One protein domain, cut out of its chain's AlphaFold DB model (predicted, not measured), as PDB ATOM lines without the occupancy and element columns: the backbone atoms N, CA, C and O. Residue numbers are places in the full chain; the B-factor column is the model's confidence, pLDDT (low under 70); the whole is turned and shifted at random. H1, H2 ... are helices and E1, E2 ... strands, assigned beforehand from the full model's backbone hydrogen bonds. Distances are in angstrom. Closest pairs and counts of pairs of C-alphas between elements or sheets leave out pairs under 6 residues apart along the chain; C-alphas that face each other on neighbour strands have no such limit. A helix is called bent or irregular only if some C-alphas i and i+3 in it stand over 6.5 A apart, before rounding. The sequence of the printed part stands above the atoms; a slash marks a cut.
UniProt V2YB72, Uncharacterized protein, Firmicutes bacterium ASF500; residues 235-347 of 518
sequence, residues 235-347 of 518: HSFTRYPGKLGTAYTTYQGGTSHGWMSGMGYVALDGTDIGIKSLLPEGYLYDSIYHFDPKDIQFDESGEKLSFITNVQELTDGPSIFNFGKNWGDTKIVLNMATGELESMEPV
ATOM      1  N   HIS A 235     156.483 114.400 128.422       90.12
ATOM      2  CA  HIS A 235     156.603 114.740 129.842       90.12
ATOM      3  C   HIS A 235     157.392 113.699 130.633       90.12
ATOM      4  O   HIS A 235     157.320 112.505 130.340       90.12
ATOM      5  N   SER A 236     158.105 114.139 131.670       91.81
ATOM      6  CA  SER A 236     158.607 113.246 132.718       91.81
ATOM      7  C   SER A 236     158.547 113.898 134.092       91.81
ATOM      8  O   SER A 236     158.736 115.110 134.205       91.81
ATOM      9  N   PHE A 237     158.346 113.076 135.119       95.31
ATOM     10  CA  PHE A 237     158.266 113.481 136.516       95.31
ATOM     11  C   PHE A 237     159.103 112.523 137.365       95.31
ATOM     12  O   PHE A 237     158.847 111.318 137.362       95.31
ATOM     13  N   THR A 238     160.102 113.034 138.080       97.44
ATOM     14  CA  THR A 238     160.976 112.208 138.932       97.44
ATOM     15  C   THR A 238     160.861 112.661 140.374       97.44
ATOM     16  O   THR A 238     161.001 113.846 140.650       97.44
ATOM     17  N   ARG A 239     160.615 111.723 141.295       97.81
ATOM     18  CA  ARG A 239     160.466 111.989 142.734       97.81
ATOM     19  C   ARG A 239     161.754 111.669 143.493       97.81
ATOM     20  O   ARG A 239     162.387 110.645 143.244       97.81
ATOM     21  N   TYR A 240     162.063 112.497 144.482       97.44
ATOM     22  CA  TYR A 240     163.178 112.368 145.415       97.44
ATOM     23  C   TYR A 240     162.603 112.432 146.838       97.44
ATOM     24  O   TYR A 240     162.391 113.526 147.367       97.44
ATOM     25  N   PRO A 241     162.262 111.283 147.446       96.31
ATOM     26  CA  PRO A 241     161.631 111.257 148.762       96.31
ATOM     27  C   PRO A 241     162.582 111.734 149.865       96.31
ATOM     28  O   PRO A 241     163.721 111.273 149.955       96.31
ATOM     29  N   GLY A 242     162.092 112.622 150.728       95.19
ATOM     30  CA  GLY A 242     162.743 113.066 151.958       95.19
ATOM     31  C   GLY A 242     161.888 112.748 153.187       95.19
ATOM     32  O   GLY A 242     160.820 112.144 153.099       95.19
ATOM     33  N   LYS A 243     162.349 113.158 154.372       94.88
ATOM     34  CA  LYS A 243     161.635 112.897 155.635       94.88
ATOM     35  C   LYS A 243     160.462 113.856 155.860       94.88
ATOM     36  O   LYS A 243     159.469 113.469 156.470       94.88
ATOM     37  N   LEU A 244     160.604 115.106 155.415       96.25
ATOM     38  CA  LEU A 244     159.621 116.184 155.619       96.25
ATOM     39  C   LEU A 244     158.726 116.441 154.398       96.25
ATOM     40  O   LEU A 244     157.852 117.306 154.441       96.25
ATOM     41  N   GLY A 245     158.944 115.697 153.318       97.12
ATOM     42  CA  GLY A 245     158.278 115.900 152.040       97.12
ATOM     43  C   GLY A 245     159.061 115.257 150.902       97.12
ATOM     44  O   GLY A 245     160.075 114.599 151.133       97.12
ATOM     45  N   THR A 246     158.615 115.476 149.672       98.25
ATOM     46  CA  THR A 246     159.215 114.903 148.464       98.25
ATOM     47  C   THR A 246     159.568 116.012 147.486       98.25
ATOM     48  O   THR A 246     158.697 116.771 147.066       98.25
ATOM     49  N   ALA A 247     160.842 116.092 147.100       98.31
ATOM     50  CA  ALA A 247     161.251 116.927 145.976       98.31
ATOM     51  C   ALA A 247     160.913 116.221 144.660       98.31
ATOM     52  O   ALA A 247     160.886 114.991 144.597       98.31
ATOM     53  N   TYR A 248     160.678 116.981 143.600       98.19
ATOM     54  CA  TYR A 248     160.431 116.426 142.280       98.19
ATOM     55  C   TYR A 248     161.031 117.291 141.178       98.19
ATOM     56  O   TYR A 248     161.179 118.502 141.338       98.19
ATOM     57  N   THR A 249     161.355 116.668 140.048       97.12
ATOM     58  CA  THR A 249     161.694 117.366 138.806       97.12
ATOM     59  C   THR A 249     160.656 117.089 137.737       97.12
ATOM     60  O   THR A 249     160.070 116.007 137.678       97.12
ATOM     61  N   THR A 250     160.443 118.084 136.886       94.50
ATOM     62  CA  THR A 250     159.562 118.028 135.723       94.50
ATOM     63  C   THR A 250     160.362 118.328 134.469       94.50
ATOM     64  O   THR A 250     161.269 119.161 134.476       94.50
ATOM     65  N   TYR A 251     160.001 117.661 133.382       91.56
ATOM     66  CA  TYR A 251     160.485 117.964 132.044       91.56
ATOM     67  C   TYR A 251     159.306 117.942 131.082       91.56
ATOM     68  O   TYR A 251     158.464 117.047 131.170       91.56
ATOM     69  N   GLN A 252     159.294 118.895 130.157       89.44
ATOM     70  CA  GLN A 252     158.325 119.026 129.082       89.44
ATOM     71  C   GLN A 252     159.056 119.295 127.757       89.44
ATOM     72  O   GLN A 252     159.659 120.352 127.587       89.44
ATOM     73  N   GLY A 253     159.009 118.371 126.798       86.38
ATOM     74  CA  GLY A 253     159.685 118.476 125.500       86.38
ATOM     75  C   GLY A 253     158.724 118.710 124.332       86.38
ATOM     76  O   GLY A 253     157.673 118.088 124.241       86.38
ATOM     77  N   GLY A 254     159.095 119.574 123.387       82.25
ATOM     78  CA  GLY A 254     158.258 119.964 122.243       82.25
ATOM     79  C   GLY A 254     157.532 121.304 122.416       82.25
ATOM     80  O   GLY A 254     156.585 121.579 121.681       82.25
ATOM     81  N   THR A 255     157.963 122.142 123.365       81.94
ATOM     82  CA  THR A 255     157.426 123.502 123.550       81.94
ATOM     83  C   THR A 255     157.902 124.449 122.434       81.94
ATOM     84  O   THR A 255     158.798 124.120 121.653       81.94
ATOM     85  N   SER A 256     157.361 125.674 122.366       76.19
ATOM     86  CA  SER A 256     157.802 126.705 121.403       76.19
ATOM     87  C   SER A 256     159.293 127.054 121.498       76.19
ATOM     88  O   SER A 256     159.863 127.574 120.539       76.19
ATOM     89  N   HIS A 257     159.919 126.773 122.642       69.38
ATOM     90  CA  HIS A 257     161.334 127.026 122.918       69.38
ATOM     91  C   HIS A 257     162.176 125.741 122.961       69.38
ATOM     92  O   HIS A 257     163.332 125.776 123.368       69.38
ATOM     93  N   GLY A 258     161.624 124.615 122.500       80.00
ATOM     94  CA  GLY A 258     162.279 123.311 122.498       80.00
ATOM     95  C   GLY A 258     161.817 122.455 123.668       80.00
ATOM     96  O   GLY A 258     161.147 121.448 123.449       80.00
ATOM     97  N   TRP A 259     162.132 122.856 124.898       80.50
ATOM     98  CA  TRP A 259     161.688 122.168 126.113       80.50
ATOM     99  C   TRP A 259     161.585 123.119 127.311       80.50
ATOM    100  O   TRP A 259     162.040 124.259 127.249       80.50
ATOM    101  N   MET A 260     161.000 122.648 128.408       86.44
ATOM    102  CA  MET A 260     160.965 123.300 129.717       86.44
ATOM    103  C   MET A 260     161.289 122.274 130.805       86.44
ATOM    104  O   MET A 260     160.973 121.093 130.660       86.44
ATOM    105  N   SER A 261     161.914 122.716 131.890       89.94
ATOM    106  CA  SER A 261     162.155 121.886 133.073       89.94
ATOM    107  C   SER A 261     162.028 122.703 134.351       89.94
ATOM    108  O   SER A 261     162.227 123.923 134.350       89.94
ATOM    109  N   GLY A 262     161.665 122.028 135.436       93.44
ATOM    110  CA  GLY A 262     161.435 122.647 136.732       93.44
ATOM    111  C   GLY A 262     161.699 121.689 137.881       93.44
ATOM    112  O   GLY A 262     161.705 120.472 137.706       93.44
ATOM    113  N   MET A 263     161.859 122.252 139.074       96.19
ATOM    114  CA  MET A 263     161.989 121.501 140.315       96.19
ATOM    115  C   MET A 263     161.026 122.071 141.354       96.19
ATOM    116  O   MET A 263     160.971 123.290 141.550       96.19
ATOM    117  N   GLY A 264     160.289 121.192 142.018       96.94
ATOM    118  CA  GLY A 264     159.382 121.531 143.107       96.94
ATOM    119  C   GLY A 264     159.595 120.637 144.322       96.94
ATOM    120  O   GLY A 264     160.423 119.720 144.315       96.94
ATOM    121  N   TYR A 265     158.863 120.929 145.385       97.94
ATOM    122  CA  TYR A 265     158.862 120.172 146.624       97.94
ATOM    123  C   TYR A 265     157.482 120.203 147.255       97.94
ATOM    124  O   TYR A 265     156.929 121.274 147.473       97.94
ATOM    125  N   VAL A 266     156.968 119.028 147.606       98.31
ATOM    126  CA  VAL A 266     155.703 118.891 148.323       98.31
ATOM    127  C   VAL A 266     155.982 118.467 149.759       98.31
ATOM    128  O   VAL A 266     156.546 117.394 149.990       98.31
ATOM    129  N   ALA A 267     155.590 119.296 150.724       97.38
ATOM    130  CA  ALA A 267     155.698 118.993 152.150       97.38
ATOM    131  C   ALA A 267     154.670 117.936 152.596       97.38
ATOM    132  O   ALA A 267     153.675 117.686 151.914       97.38
ATOM    133  N   LEU A 268     154.870 117.337 153.778       97.44
ATOM    134  CA  LEU A 268     153.957 116.320 154.334       97.44
ATOM    135  C   LEU A 268     152.490 116.768 154.441       97.44
ATOM    136  O   LEU A 268     151.602 115.920 154.426       97.44
ATOM    137  N   ASP A 269     152.233 118.069 154.575       96.81
ATOM    138  CA  ASP A 269     150.890 118.651 154.665       96.81
ATOM    139  C   ASP A 269     150.274 119.017 153.303       96.81
ATOM    140  O   ASP A 269     149.180 119.573 153.271       96.81
ATOM    141  N   GLY A 270     150.946 118.683 152.196       97.19
ATOM    142  CA  GLY A 270     150.494 118.964 150.832       97.19
ATOM    143  C   GLY A 270     150.922 120.321 150.278       97.19
ATOM    144  O   GLY A 270     150.593 120.620 149.133       97.19
ATOM    145  N   THR A 271     151.661 121.138 151.037       96.06
ATOM    146  CA  THR A 271     152.182 122.418 150.533       96.06
ATOM    147  C   THR A 271     153.170 122.176 149.388       96.06
ATOM    148  O   THR A 271     154.241 121.616 149.619       96.06
ATOM    149  N   ASP A 272     152.822 122.611 148.173       95.25
ATOM    150  CA  ASP A 272     153.689 122.567 146.987       95.25
ATOM    151  C   ASP A 272     154.491 123.868 146.851       95.25
ATOM    152  O   ASP A 272     153.948 124.975 146.898       95.25
ATOM    153  N   ILE A 273     155.806 123.730 146.716       94.88
ATOM    154  CA  ILE A 273     156.776 124.820 146.708       94.88
ATOM    155  C   ILE A 273     157.642 124.679 145.460       94.88
ATOM    156  O   ILE A 273     158.400 123.718 145.317       94.88
ATOM    157  N   GLY A 274     157.607 125.674 144.576       95.19
ATOM    158  CA  GLY A 274     158.573 125.762 143.483       95.19
ATOM    159  C   GLY A 274     159.959 126.085 144.038       95.19
ATOM    160  O   GLY A 274     160.151 127.161 144.593       95.19
ATOM    161  N   ILE A 275     160.952 125.208 143.859       96.06
ATOM    162  CA  ILE A 275     162.268 125.347 144.514       96.06
ATOM    163  C   ILE A 275     162.938 126.696 144.215       96.06
ATOM    164  O   ILE A 275     163.578 127.261 145.098       96.06
ATOM    165  N   LYS A 276     162.730 127.268 143.019       92.44
ATOM    166  CA  LYS A 276     163.243 128.604 142.665       92.44
ATOM    167  C   LYS A 276     162.791 129.712 143.625       92.44
ATOM    168  O   LYS A 276     163.537 130.668 143.794       92.44
ATOM    169  N   SER A 277     161.621 129.604 144.264       93.38
ATOM    170  CA  SER A 277     161.138 130.621 145.212       93.38
ATOM    171  C   SER A 277     161.896 130.625 146.541       93.38
ATOM    172  O   SER A 277     161.740 131.560 147.320       93.38
ATOM    173  N   LEU A 278     162.679 129.579 146.823       95.81
ATOM    174  CA  LEU A 278     163.533 129.478 148.009       95.81
ATOM    175  C   LEU A 278     164.966 129.962 147.737       95.81
ATOM    176  O   LEU A 278     165.798 129.973 148.644       95.81
ATOM    177  N   LEU A 279     165.273 130.328 146.491       95.38
ATOM    178  CA  LEU A 279     166.607 130.733 146.073       95.38
ATOM    179  C   LEU A 279     166.748 132.265 146.050       95.38
ATOM    180  O   LEU A 279     165.765 132.965 145.803       95.38
ATOM    181  N   PRO A 280     167.956 132.801 146.300       94.19
ATOM    182  CA  PRO A 280     168.215 134.233 146.231       94.19
ATOM    183  C   PRO A 280     167.821 134.871 144.892       94.19
ATOM    184  O   PRO A 280     168.129 134.362 143.814       94.19
ATOM    185  N   GLU A 281     167.211 136.053 144.961       90.44
ATOM    186  CA  GLU A 281     167.057 136.919 143.791       90.44
ATOM    187  C   GLU A 281     168.421 137.436 143.297       90.44
ATOM    188  O   GLU A 281     169.417 137.425 144.023       90.44
ATOM    189  N   GLY A 282     168.467 137.927 142.054       88.50
ATOM    190  CA  GLY A 282     169.698 138.444 141.441       88.50
ATOM    191  C   GLY A 282     170.580 137.369 140.801       88.50
ATOM    192  O   GLY A 282     171.674 137.678 140.338       88.50
ATOM    193  N   TYR A 283     170.094 136.130 140.719       90.38
ATOM    194  CA  TYR A 283     170.770 135.024 140.050       90.38
ATOM    195  C   TYR A 283     169.853 134.358 139.027       90.38
ATOM    196  O   TYR A 283     168.632 134.292 139.178       90.38
ATOM    197  N   LEU A 284     170.473 133.840 137.977       88.25
ATOM    198  CA  LEU A 284     169.897 132.913 137.024       88.25
ATOM    199  C   LEU A 284     170.335 131.497 137.405       88.25
ATOM    200  O   LEU A 284     171.530 131.249 137.558       88.25
ATOM    201  N   TYR A 285     169.367 130.590 137.528       90.62
ATOM    202  CA  TYR A 285     169.576 129.166 137.805       90.62
ATOM    203  C   TYR A 285     169.285 128.368 136.531       90.62
ATOM    204  O   TYR A 285     168.123 128.289 136.118       90.62
ATOM    205  N   ASP A 286     170.345 127.865 135.894       85.56
ATOM    206  CA  ASP A 286     170.452 127.369 134.514       85.56
ATOM    207  C   ASP A 286     169.997 128.376 133.455       85.56
ATOM    208  O   ASP A 286     170.785 128.881 132.654       85.56
ATOM    209  N   SER A 287     168.700 128.664 133.408       80.38
ATOM    210  CA  SER A 287     168.128 129.598 132.451       80.38
ATOM    211  C   SER A 287     166.739 130.085 132.871       80.38
ATOM    212  O   SER A 287     166.149 129.655 133.865       80.38
ATOM    213  N   ILE A 288     166.181 130.983 132.057       74.31
ATOM    214  CA  ILE A 288     164.826 131.503 132.255       74.31
ATOM    215  C   ILE A 288     163.731 130.486 131.886       74.31
ATOM    216  O   ILE A 288     162.617 130.611 132.380       74.31
ATOM    217  N   TYR A 289     164.037 129.482 131.053       76.12
ATOM    218  CA  TYR A 289     163.059 128.501 130.548       76.12
ATOM    219  C   TYR A 289     163.271 127.080 131.084       76.12
ATOM    220  O   TYR A 289     162.365 126.253 131.026       76.12
ATOM    221  N   HIS A 290     164.464 126.791 131.590       83.06
ATOM    222  CA  HIS A 290     164.880 125.472 132.050       83.06
ATOM    223  C   HIS A 290     165.530 125.606 133.424       83.06
ATOM    224  O   HIS A 290     166.309 126.535 133.656       83.06
ATOM    225  N   PHE A 291     165.204 124.672 134.307       90.94
ATOM    226  CA  PHE A 291     165.863 124.447 135.583       90.94
ATOM    227  C   PHE A 291     166.075 122.951 135.712       90.94
ATOM    228  O   PHE A 291     165.123 122.218 135.986       90.94
ATOM    229  N   ASP A 292     167.293 122.508 135.427       85.62
ATOM    230  CA  ASP A 292     167.628 121.094 135.281       85.62
ATOM    231  C   ASP A 292     168.714 120.698 136.291       85.62
ATOM    232  O   ASP A 292     169.859 120.419 135.924       85.62
ATOM    233  N   PRO A 293     168.389 120.744 137.597       91.88
ATOM    234  CA  PRO A 293     169.354 120.426 138.626       91.88
ATOM    235  C   PRO A 293     169.754 118.947 138.579       91.88
ATOM    236  O   PRO A 293     168.940 118.056 138.339       91.88
ATOM    237  N   LYS A 294     171.022 118.679 138.887       89.88
ATOM    238  CA  LYS A 294     171.614 117.340 139.000       89.88
ATOM    239  C   LYS A 294     172.017 117.028 140.439       89.88
ATOM    240  O   LYS A 294     171.984 117.899 141.306       89.88
ATOM    241  N   ASP A 295     172.382 115.773 140.693       94.25
ATOM    242  CA  ASP A 295     172.810 115.280 142.012       94.25
ATOM    243  C   ASP A 295     171.833 115.637 143.147       94.25
ATOM    244  O   ASP A 295     172.221 116.012 144.255       94.25
ATOM    245  N   ILE A 296     170.537 115.527 142.841       97.75
ATOM    246  CA  ILE A 296     169.446 115.832 143.762       97.75
ATOM    247  C   ILE A 296     169.343 114.727 144.808       97.75
ATOM    248  O   ILE A 296     169.085 113.565 144.484       97.75
ATOM    249  N   GLN A 297     169.497 115.095 146.074       97.06
ATOM    250  CA  GLN A 297     169.404 114.155 147.184       97.06
ATOM    251  C   GLN A 297     169.098 114.859 148.502       97.06
ATOM    252  O   GLN A 297     169.472 116.016 148.712       97.06
ATOM    253  N   PHE A 298     168.477 114.116 149.413       97.88
ATOM    254  CA  PHE A 298     168.402 114.497 150.816       97.88
ATOM    255  C   PHE A 298     169.631 114.001 151.583       97.88
ATOM    256  O   PHE A 298     170.218 112.974 151.239       97.88
ATOM    257  N   ASP A 299     170.015 114.728 152.628       95.06
ATOM    258  CA  ASP A 299     171.017 114.268 153.587       95.06
ATOM    259  C   ASP A 299     170.509 113.081 154.433       95.06
ATOM    260  O   ASP A 299     169.341 112.698 154.379       95.06
ATOM    261  N   GLU A 300     171.382 112.501 155.262       91.94
ATOM    262  CA  GLU A 300     171.021 111.356 156.117       91.94
ATOM    263  C   GLU A 300     169.874 111.665 157.093       91.94
ATOM    264  O   GLU A 300     169.139 110.760 157.492       91.94
ATOM    265  N   SER A 301     169.713 112.933 157.492       91.38
ATOM    266  CA  SER A 301     168.603 113.352 158.350       91.38
ATOM    267  C   SER A 301     167.265 113.403 157.604       91.38
ATOM    268  O   SER A 301     166.210 113.279 158.236       91.38
ATOM    269  N   GLY A 302     167.302 113.545 156.276       89.19
ATOM    270  CA  GLY A 302     166.141 113.713 155.410       89.19
ATOM    271  C   GLY A 302     165.551 115.127 155.431       89.19
ATOM    272  O   GLY A 302     164.444 115.315 154.923       89.19
ATOM    273  N   GLU A 303     166.238 116.091 156.050       93.56
ATOM    274  CA  GLU A 303     165.760 117.465 156.270       93.56
ATOM    275  C   GLU A 303     166.440 118.469 155.338       93.56
ATOM    276  O   GLU A 303     165.871 119.527 155.063       93.56
ATOM    277  N   LYS A 304     167.628 118.143 154.816       97.38
ATOM    278  CA  LYS A 304     168.373 119.023 153.915       97.38
ATOM    279  C   LYS A 304     168.330 118.490 152.499       97.38
ATOM    280  O   LYS A 304     168.801 117.384 152.247       97.38
ATOM    281  N   LEU A 305     167.798 119.289 151.585       98.44
ATOM    282  CA  LEU A 305     167.792 119.001 150.158       98.44
ATOM    283  C   LEU A 305     169.031 119.629 149.526       98.44
ATOM    284  O   LEU A 305     169.244 120.833 149.656       98.44
ATOM    285  N   SER A 306     169.831 118.829 148.828       98.06
ATOM    286  CA  SER A 306     170.969 119.316 148.051       98.06
ATOM    287  C   SER A 306     170.823 118.979 146.577       98.06
ATOM    288  O   SER A 306     170.298 117.918 146.243       98.06
ATOM    289  N   PHE A 307     171.290 119.880 145.719       97.50
ATOM    290  CA  PHE A 307     171.350 119.695 144.271       97.50
ATOM    291  C   PHE A 307     172.412 120.615 143.662       97.50
ATOM    292  O   PHE A 307     172.901 121.536 144.319       97.50
ATOM    293  N   ILE A 308     172.778 120.365 142.409       93.56
ATOM    294  CA  ILE A 308     173.729 121.169 141.640       93.56
ATOM    295  C   ILE A 308     173.009 121.748 140.425       93.56
ATOM    296  O   ILE A 308     172.317 121.028 139.717       93.56
ATOM    297  N   THR A 309     173.185 123.038 140.167       92.00
ATOM    298  CA  THR A 309     172.648 123.740 138.986       92.00
ATOM    299  C   THR A 309     173.653 124.791 138.534       92.00
ATOM    300  O   THR A 309     174.484 125.222 139.341       92.00
ATOM    301  N   ASN A 310     173.610 125.212 137.269       85.75
ATOM    302  CA  ASN A 310     174.420 126.341 136.840       85.75
ATOM    303  C   ASN A 310     173.884 127.636 137.465       85.75
ATOM    304  O   ASN A 310     172.678 127.879 137.473       85.75
ATOM    305  N   VAL A 311     174.775 128.475 137.983       88.75
ATOM    306  CA  VAL A 311     174.415 129.756 138.593       88.75
ATOM    307  C   VAL A 311     175.134 130.884 137.881       88.75
ATOM    308  O   VAL A 311     176.344 130.850 137.684       88.75
ATOM    309  N   GLN A 312     174.393 131.935 137.559       84.19
ATOM    310  CA  GLN A 312     174.914 133.117 136.892       84.19
ATOM    311  C   GLN A 312     174.334 134.370 137.549       84.19
ATOM    312  O   GLN A 312     173.119 134.519 137.627       84.19
ATOM    313  N   GLU A 313     175.179 135.295 138.008       86.56
ATOM    314  CA  GLU A 313     174.704 136.580 138.532       86.56
ATOM    315  C   GLU A 313     173.970 137.369 137.443       86.56
ATOM    316  O   GLU A 313     174.387 137.391 136.278       86.56
ATOM    317  N   LEU A 314     172.903 138.054 137.839       84.31
ATOM    318  CA  LEU A 314     172.195 139.039 137.033       84.31
ATOM    319  C   LEU A 314     172.663 140.436 137.448       84.31
ATOM    320  O   LEU A 314     172.743 140.755 138.632       84.31
ATOM    321  N   THR A 315     172.977 141.278 136.467       80.12
ATOM    322  CA  THR A 315     173.413 142.664 136.692       80.12
ATOM    323  C   THR A 315     172.354 143.653 136.235       80.12
ATOM    324  O   THR A 315     171.601 143.403 135.291       80.12
ATOM    325  N   ASP A 316     172.312 144.808 136.894       71.25
ATOM    326  CA  ASP A 316     171.361 145.866 136.573       71.25
ATOM    327  C   ASP A 316     171.540 146.380 135.133       71.25
ATOM    328  O   ASP A 316     172.638 146.733 134.692       71.25
ATOM    329  N   GLY A 317     170.440 146.495 134.386       60.19
ATOM    330  CA  GLY A 317     170.394 147.261 133.142       60.19
ATOM    331  C   GLY A 317     169.186 146.948 132.253       60.19
ATOM    332  O   GLY A 317     168.282 146.222 132.654       60.19
ATOM    333  N   PRO A 318     169.114 147.546 131.050       47.50
ATOM    334  CA  PRO A 318     167.891 147.575 130.242       47.50
ATOM    335  C   PRO A 318     167.557 146.243 129.549       47.50
ATOM    336  O   PRO A 318     166.564 146.174 128.826       47.50
ATOM    337  N   SER A 319     168.385 145.210 129.724       56.59
ATOM    338  CA  SER A 319     168.237 143.896 129.102       56.59
ATOM    339  C   SER A 319     168.143 142.819 130.176       56.59
ATOM    340  O   SER A 319     168.970 142.780 131.082       56.59
ATOM    341  N   ILE A 320     167.201 141.886 130.018       53.56
ATOM    342  CA  ILE A 320     167.091 140.656 130.827       53.56
ATOM    343  C   ILE A 320     168.289 139.696 130.646       53.56
ATOM    344  O   ILE A 320     168.334 138.647 131.276       53.56
ATOM    345  N   PHE A 321     169.247 140.048 129.780       60.00
ATOM    346  CA  PHE A 321     170.459 139.280 129.473       60.00
ATOM    347  C   PHE A 321     171.745 139.959 129.969       60.00
ATOM    348  O   PHE A 321     172.829 139.700 129.447       60.00
ATOM    349  N   ASN A 322     171.645 140.880 130.927       70.75
ATOM    350  CA  ASN A 322     172.825 141.476 131.540       70.75
ATOM    351  C   ASN A 322     173.411 140.509 132.572       70.75
ATOM    352  O   ASN A 322     173.037 140.508 133.743       70.75
ATOM    353  N   PHE A 323     174.332 139.668 132.121       72.12
ATOM    354  CA  PHE A 323     174.970 138.652 132.948       72.12
ATOM    355  C   PHE A 323     176.215 139.205 133.648       72.12
ATOM    356  O   PHE A 323     177.051 139.859 133.027       72.12
ATOM    357  N   GLY A 324     176.293 138.970 134.958       73.69
ATOM    358  CA  GLY A 324     177.446 139.263 135.805       73.69
ATOM    359  C   GLY A 324     178.431 138.101 135.854       73.69
ATOM    360  O   GLY A 324     178.677 137.430 134.853       73.69
ATOM    361  N   LYS A 325     178.984 137.826 137.037       76.06
ATOM    362  CA  LYS A 325     179.866 136.676 137.252       76.06
ATOM    363  C   LYS A 325     179.088 135.365 137.080       76.06
ATOM    364  O   LYS A 325     178.078 135.148 137.749       76.06
ATOM    365  N   ASN A 326     179.561 134.481 136.207       75.06
ATOM    366  CA  ASN A 326     179.030 133.120 136.104       75.06
ATOM    367  C   ASN A 326     179.716 132.246 137.148       75.06
ATOM    368  O   ASN A 326     180.935 132.162 137.134       75.06
ATOM    369  N   TRP A 327     178.970 131.606 138.033       78.31
ATOM    370  CA  TRP A 327     179.513 130.750 139.087       78.31
ATOM    371  C   TRP A 327     179.700 129.298 138.630       78.31
ATOM    372  O   TRP A 327     180.299 128.510 139.352       78.31
ATOM    373  N   GLY A 328     179.220 128.941 137.435       77.19
ATOM    374  CA  GLY A 328     179.260 127.574 136.939       77.19
ATOM    375  C   GLY A 328     178.305 126.661 137.706       77.19
ATOM    376  O   GLY A 328     177.328 127.118 138.306       77.19
ATOM    377  N   ASP A 329     178.593 125.360 137.682       83.94
ATOM    378  CA  ASP A 329     177.921 124.396 138.552       83.94
ATOM    379  C   ASP A 329     178.065 124.838 140.007       83.94
ATOM    380  O   ASP A 329     179.164 125.076 140.488       83.94
ATOM    381  N   THR A 330     176.954 124.960 140.718       89.19
ATOM    382  CA  THR A 330     176.913 125.437 142.099       89.19
ATOM    383  C   THR A 330     176.057 124.489 142.911       89.19
ATOM    384  O   THR A 330     174.921 124.191 142.540       89.19
ATOM    385  N   LYS A 331     176.606 124.000 144.024       94.81
ATOM    386  CA  LYS A 331     175.888 123.145 144.958       94.81
ATOM    387  C   LYS A 331     175.059 124.028 145.871       94.81
ATOM    388  O   LYS A 331     175.584 124.884 146.580       94.81
ATOM    389  N   ILE A 332     173.763 123.778 145.859       97.62
ATOM    390  CA  ILE A 332     172.781 124.453 146.689       97.62
ATOM    391  C   ILE A 332     172.303 123.468 147.747       97.62
ATOM    392  O   ILE A 332     172.041 122.303 147.442       97.62
ATOM    393  N   VAL A 333     172.210 123.930 148.992       98.38
ATOM    394  CA  VAL A 333     171.653 123.176 150.117       98.38
ATOM    395  C   VAL A 333     170.548 124.001 150.761       98.38
ATOM    396  O   VAL A 333     170.789 125.104 151.249       98.38
ATOM    397  N   LEU A 334     169.338 123.451 150.771       98.31
ATOM    398  CA  LEU A 334     168.155 124.033 151.397       98.31
ATOM    399  C   LEU A 334     167.801 123.250 152.658       98.31
ATOM    400  O   LEU A 334     167.770 122.017 152.643       98.31
ATOM    401  N   ASN A 335     167.484 123.960 153.736       97.06
ATOM    402  CA  ASN A 335     166.883 123.363 154.918       97.06
ATOM    403  C   ASN A 335     165.367 123.315 154.736       97.06
ATOM    404  O   ASN A 335     164.693 124.339 154.824       97.06
ATOM    405  N   MET A 336     164.805 122.129 154.515       95.88
ATOM    406  CA  MET A 336     163.372 121.996 154.245       95.88
ATOM    407  C   MET A 336     162.509 122.117 155.507       95.88
ATOM    408  O   MET A 336     161.297 122.266 155.399       95.88
ATOM    409  N   ALA A 337     163.109 122.094 156.702       92.69
ATOM    410  CA  ALA A 337     162.390 122.364 157.944       92.69
ATOM    411  C   ALA A 337     162.149 123.867 158.160       92.69
ATOM    412  O   ALA A 337     161.149 124.236 158.776       92.69
ATOM    413  N   THR A 338     163.052 124.729 157.679       93.81
ATOM    414  CA  THR A 338     162.933 126.194 157.807       93.81
ATOM    415  C   THR A 338     162.550 126.893 156.504       93.81
ATOM    416  O   THR A 338     162.073 128.024 156.550       93.81
ATOM    417  N   GLY A 339     162.732 126.237 155.356       92.25
ATOM    418  CA  GLY A 339     162.592 126.841 154.030       92.25
ATOM    419  C   GLY A 339     163.743 127.785 153.669       92.25
ATOM    420  O   GLY A 339     163.616 128.570 152.735       92.25
ATOM    421  N   GLU A 340     164.852 127.748 154.411       95.00
ATOM    422  CA  GLU A 340     165.975 128.670 154.226       95.00
ATOM    423  C   GLU A 340     167.113 128.035 153.418       95.00
ATOM    424  O   GLU A 340     167.403 126.838 153.521       95.00
ATOM    425  N   LEU A 341     167.803 128.875 152.647       97.19
ATOM    426  CA  LEU A 341     169.072 128.534 152.016       97.19
ATOM    427  C   LEU A 341     170.164 128.370 153.084       97.19
ATOM    428  O   LEU A 341     170.490 129.325 153.784       97.19
ATOM    429  N   GLU A 342     170.764 127.181 153.179       97.12
ATOM    430  CA  GLU A 342     171.914 126.945 154.060       97.12
ATOM    431  C   GLU A 342     173.241 127.266 153.379       97.12
ATOM    432  O   GLU A 342     174.114 127.886 153.989       97.12
ATOM    433  N   SER A 343     173.412 126.836 152.127       97.12
ATOM    434  CA  SER A 343     174.612 127.135 151.348       97.12
ATOM    435  C   SER A 343     174.338 127.166 149.847       97.12
ATOM    436  O   SER A 343     173.426 126.515 149.338       97.12
ATOM    437  N   MET A 344     175.146 127.956 149.146       95.19
ATOM    438  CA  MET A 344     175.153 128.112 147.694       95.19
ATOM    439  C   MET A 344     176.608 128.328 147.289       95.19
ATOM    440  O   MET A 344     177.114 129.448 147.313       95.19
ATOM    441  N   GLU A 345     177.304 127.229 147.029       90.31
ATOM    442  CA  GLU A 345     178.754 127.211 146.856       90.31
ATOM    443  C   GLU A 345     179.092 126.673 145.467       90.31
ATOM    444  O   GLU A 345     178.636 125.575 145.128       90.31
ATOM    445  N   PRO A 346     179.855 127.418 144.644       84.19
ATOM    446  CA  PRO A 346     180.340 126.907 143.373       84.19
ATOM    447  C   PRO A 346     180.987 125.536 143.571       84.19
ATOM    448  O   PRO A 346     181.856 125.355 144.426       84.19
ATOM    449  N   VAL A 347     180.551 124.563 142.780       78.62
ATOM    450  CA  VAL A 347     181.274 123.313 142.592       78.62
ATOM    451  C   VAL A 347     182.432 123.668 141.682       78.62
ATOM    452  O   VAL A 347     182.325 123.606 140.461       78.62
TER     453      VAL A 347
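This is residues 235 to 347 of the 518 residues of an uncharacterized protein of Firmicutes bacterium ASF500 (UniProt V2YB72). Two twisted antiparallel sheets make a wedge: a larger one, E5 to E9, with the bent hairpin E7 and E8 in its middle, and a smaller one, E1 to E4, which comes near it at the end of E1 and splays away toward residue 235 and the E2 to E3 turn. The short helix H1 follows E4 and grazes both sheets, and the E7 to E8 turn reaches toward one end of the longest axis. The printed part has 113 residues with nine named strands and one named helix, in the order E1 E2 E3 E4 H1 E5 E6 E7 E8 E9; the class is mostly strand. The smaller sheet has the order E1 - E2 - E3 - E4, while the larger is branched at E7. The whole is compact, with a radius of gyration of the C-alphas of 14.4 A and spans of 42 by 33 by 23 A.

In the larger sheet, E7 is residues 304 to 314, 26.5 A long, and E8 residues 323 to 335, 28.0 A. E5 is residues 283 to 285, E6 residues 294 to 298, and E9 residues 340 to 346, ending at C-alpha 346 (180.340, 126.907, 143.373). In the smaller sheet, E1 is residues 235 to 241, 19.9 A, from C-alpha 235 (156.603, 114.740, 129.842); E2 is residues 245 to 255, 29.5 A; E3 is residues 258 to 267, 30.7 A; E4 is residues 272 to 274. H1 is residues 275 to 278.

E5 and E6 lie on one side of E7, E8 on the other side. E7 bends by 73 degrees at residue 308 and E8 by 79 degrees at residue 329. The hairpin E7 and E8 has N 305 and O 334 at 2.9 A, within hydrogen-bond range. So are N 306 and O 297 of E6 and E7, 2.8 A, N 284 and O 312 of E5 and E7, 2.8 A, and N 333 and O 343 of E8 and E9, 2.9 A. E6 E7 E8 E9 is a meander, each strand the antiparallel neighbour of the one before, and so is E1 E2 E3 E4. There, N 238 and O 249 are 3.0 A apart, N 250 and O 262 2.8 A, and N 265 and O 273 2.8 A. Between the sheets, the closest C-alphas of E1 and E6, Tyr 240 and Gln 297, are 6.7 A apart; E2 and E6 are near each other, while E3 and E7 are apart. The closest C-alphas of H1 and E3 are Ile 275 and Gly 264, 5.0 A; those of H1 and E9 are Leu 278 and Glu 340, 6.7 A. H1 is too short for an O i to N i+4 pair; its one O i to N i+3 pair is within range.

The C-alphas farthest apart, Glu 300 and Pro 318, are 44.6 A apart. The printed part has no cut, and no link is long. Mean pLDDT of the printed part is 89.0; residue 257 and residues 317 to 321 are under 70.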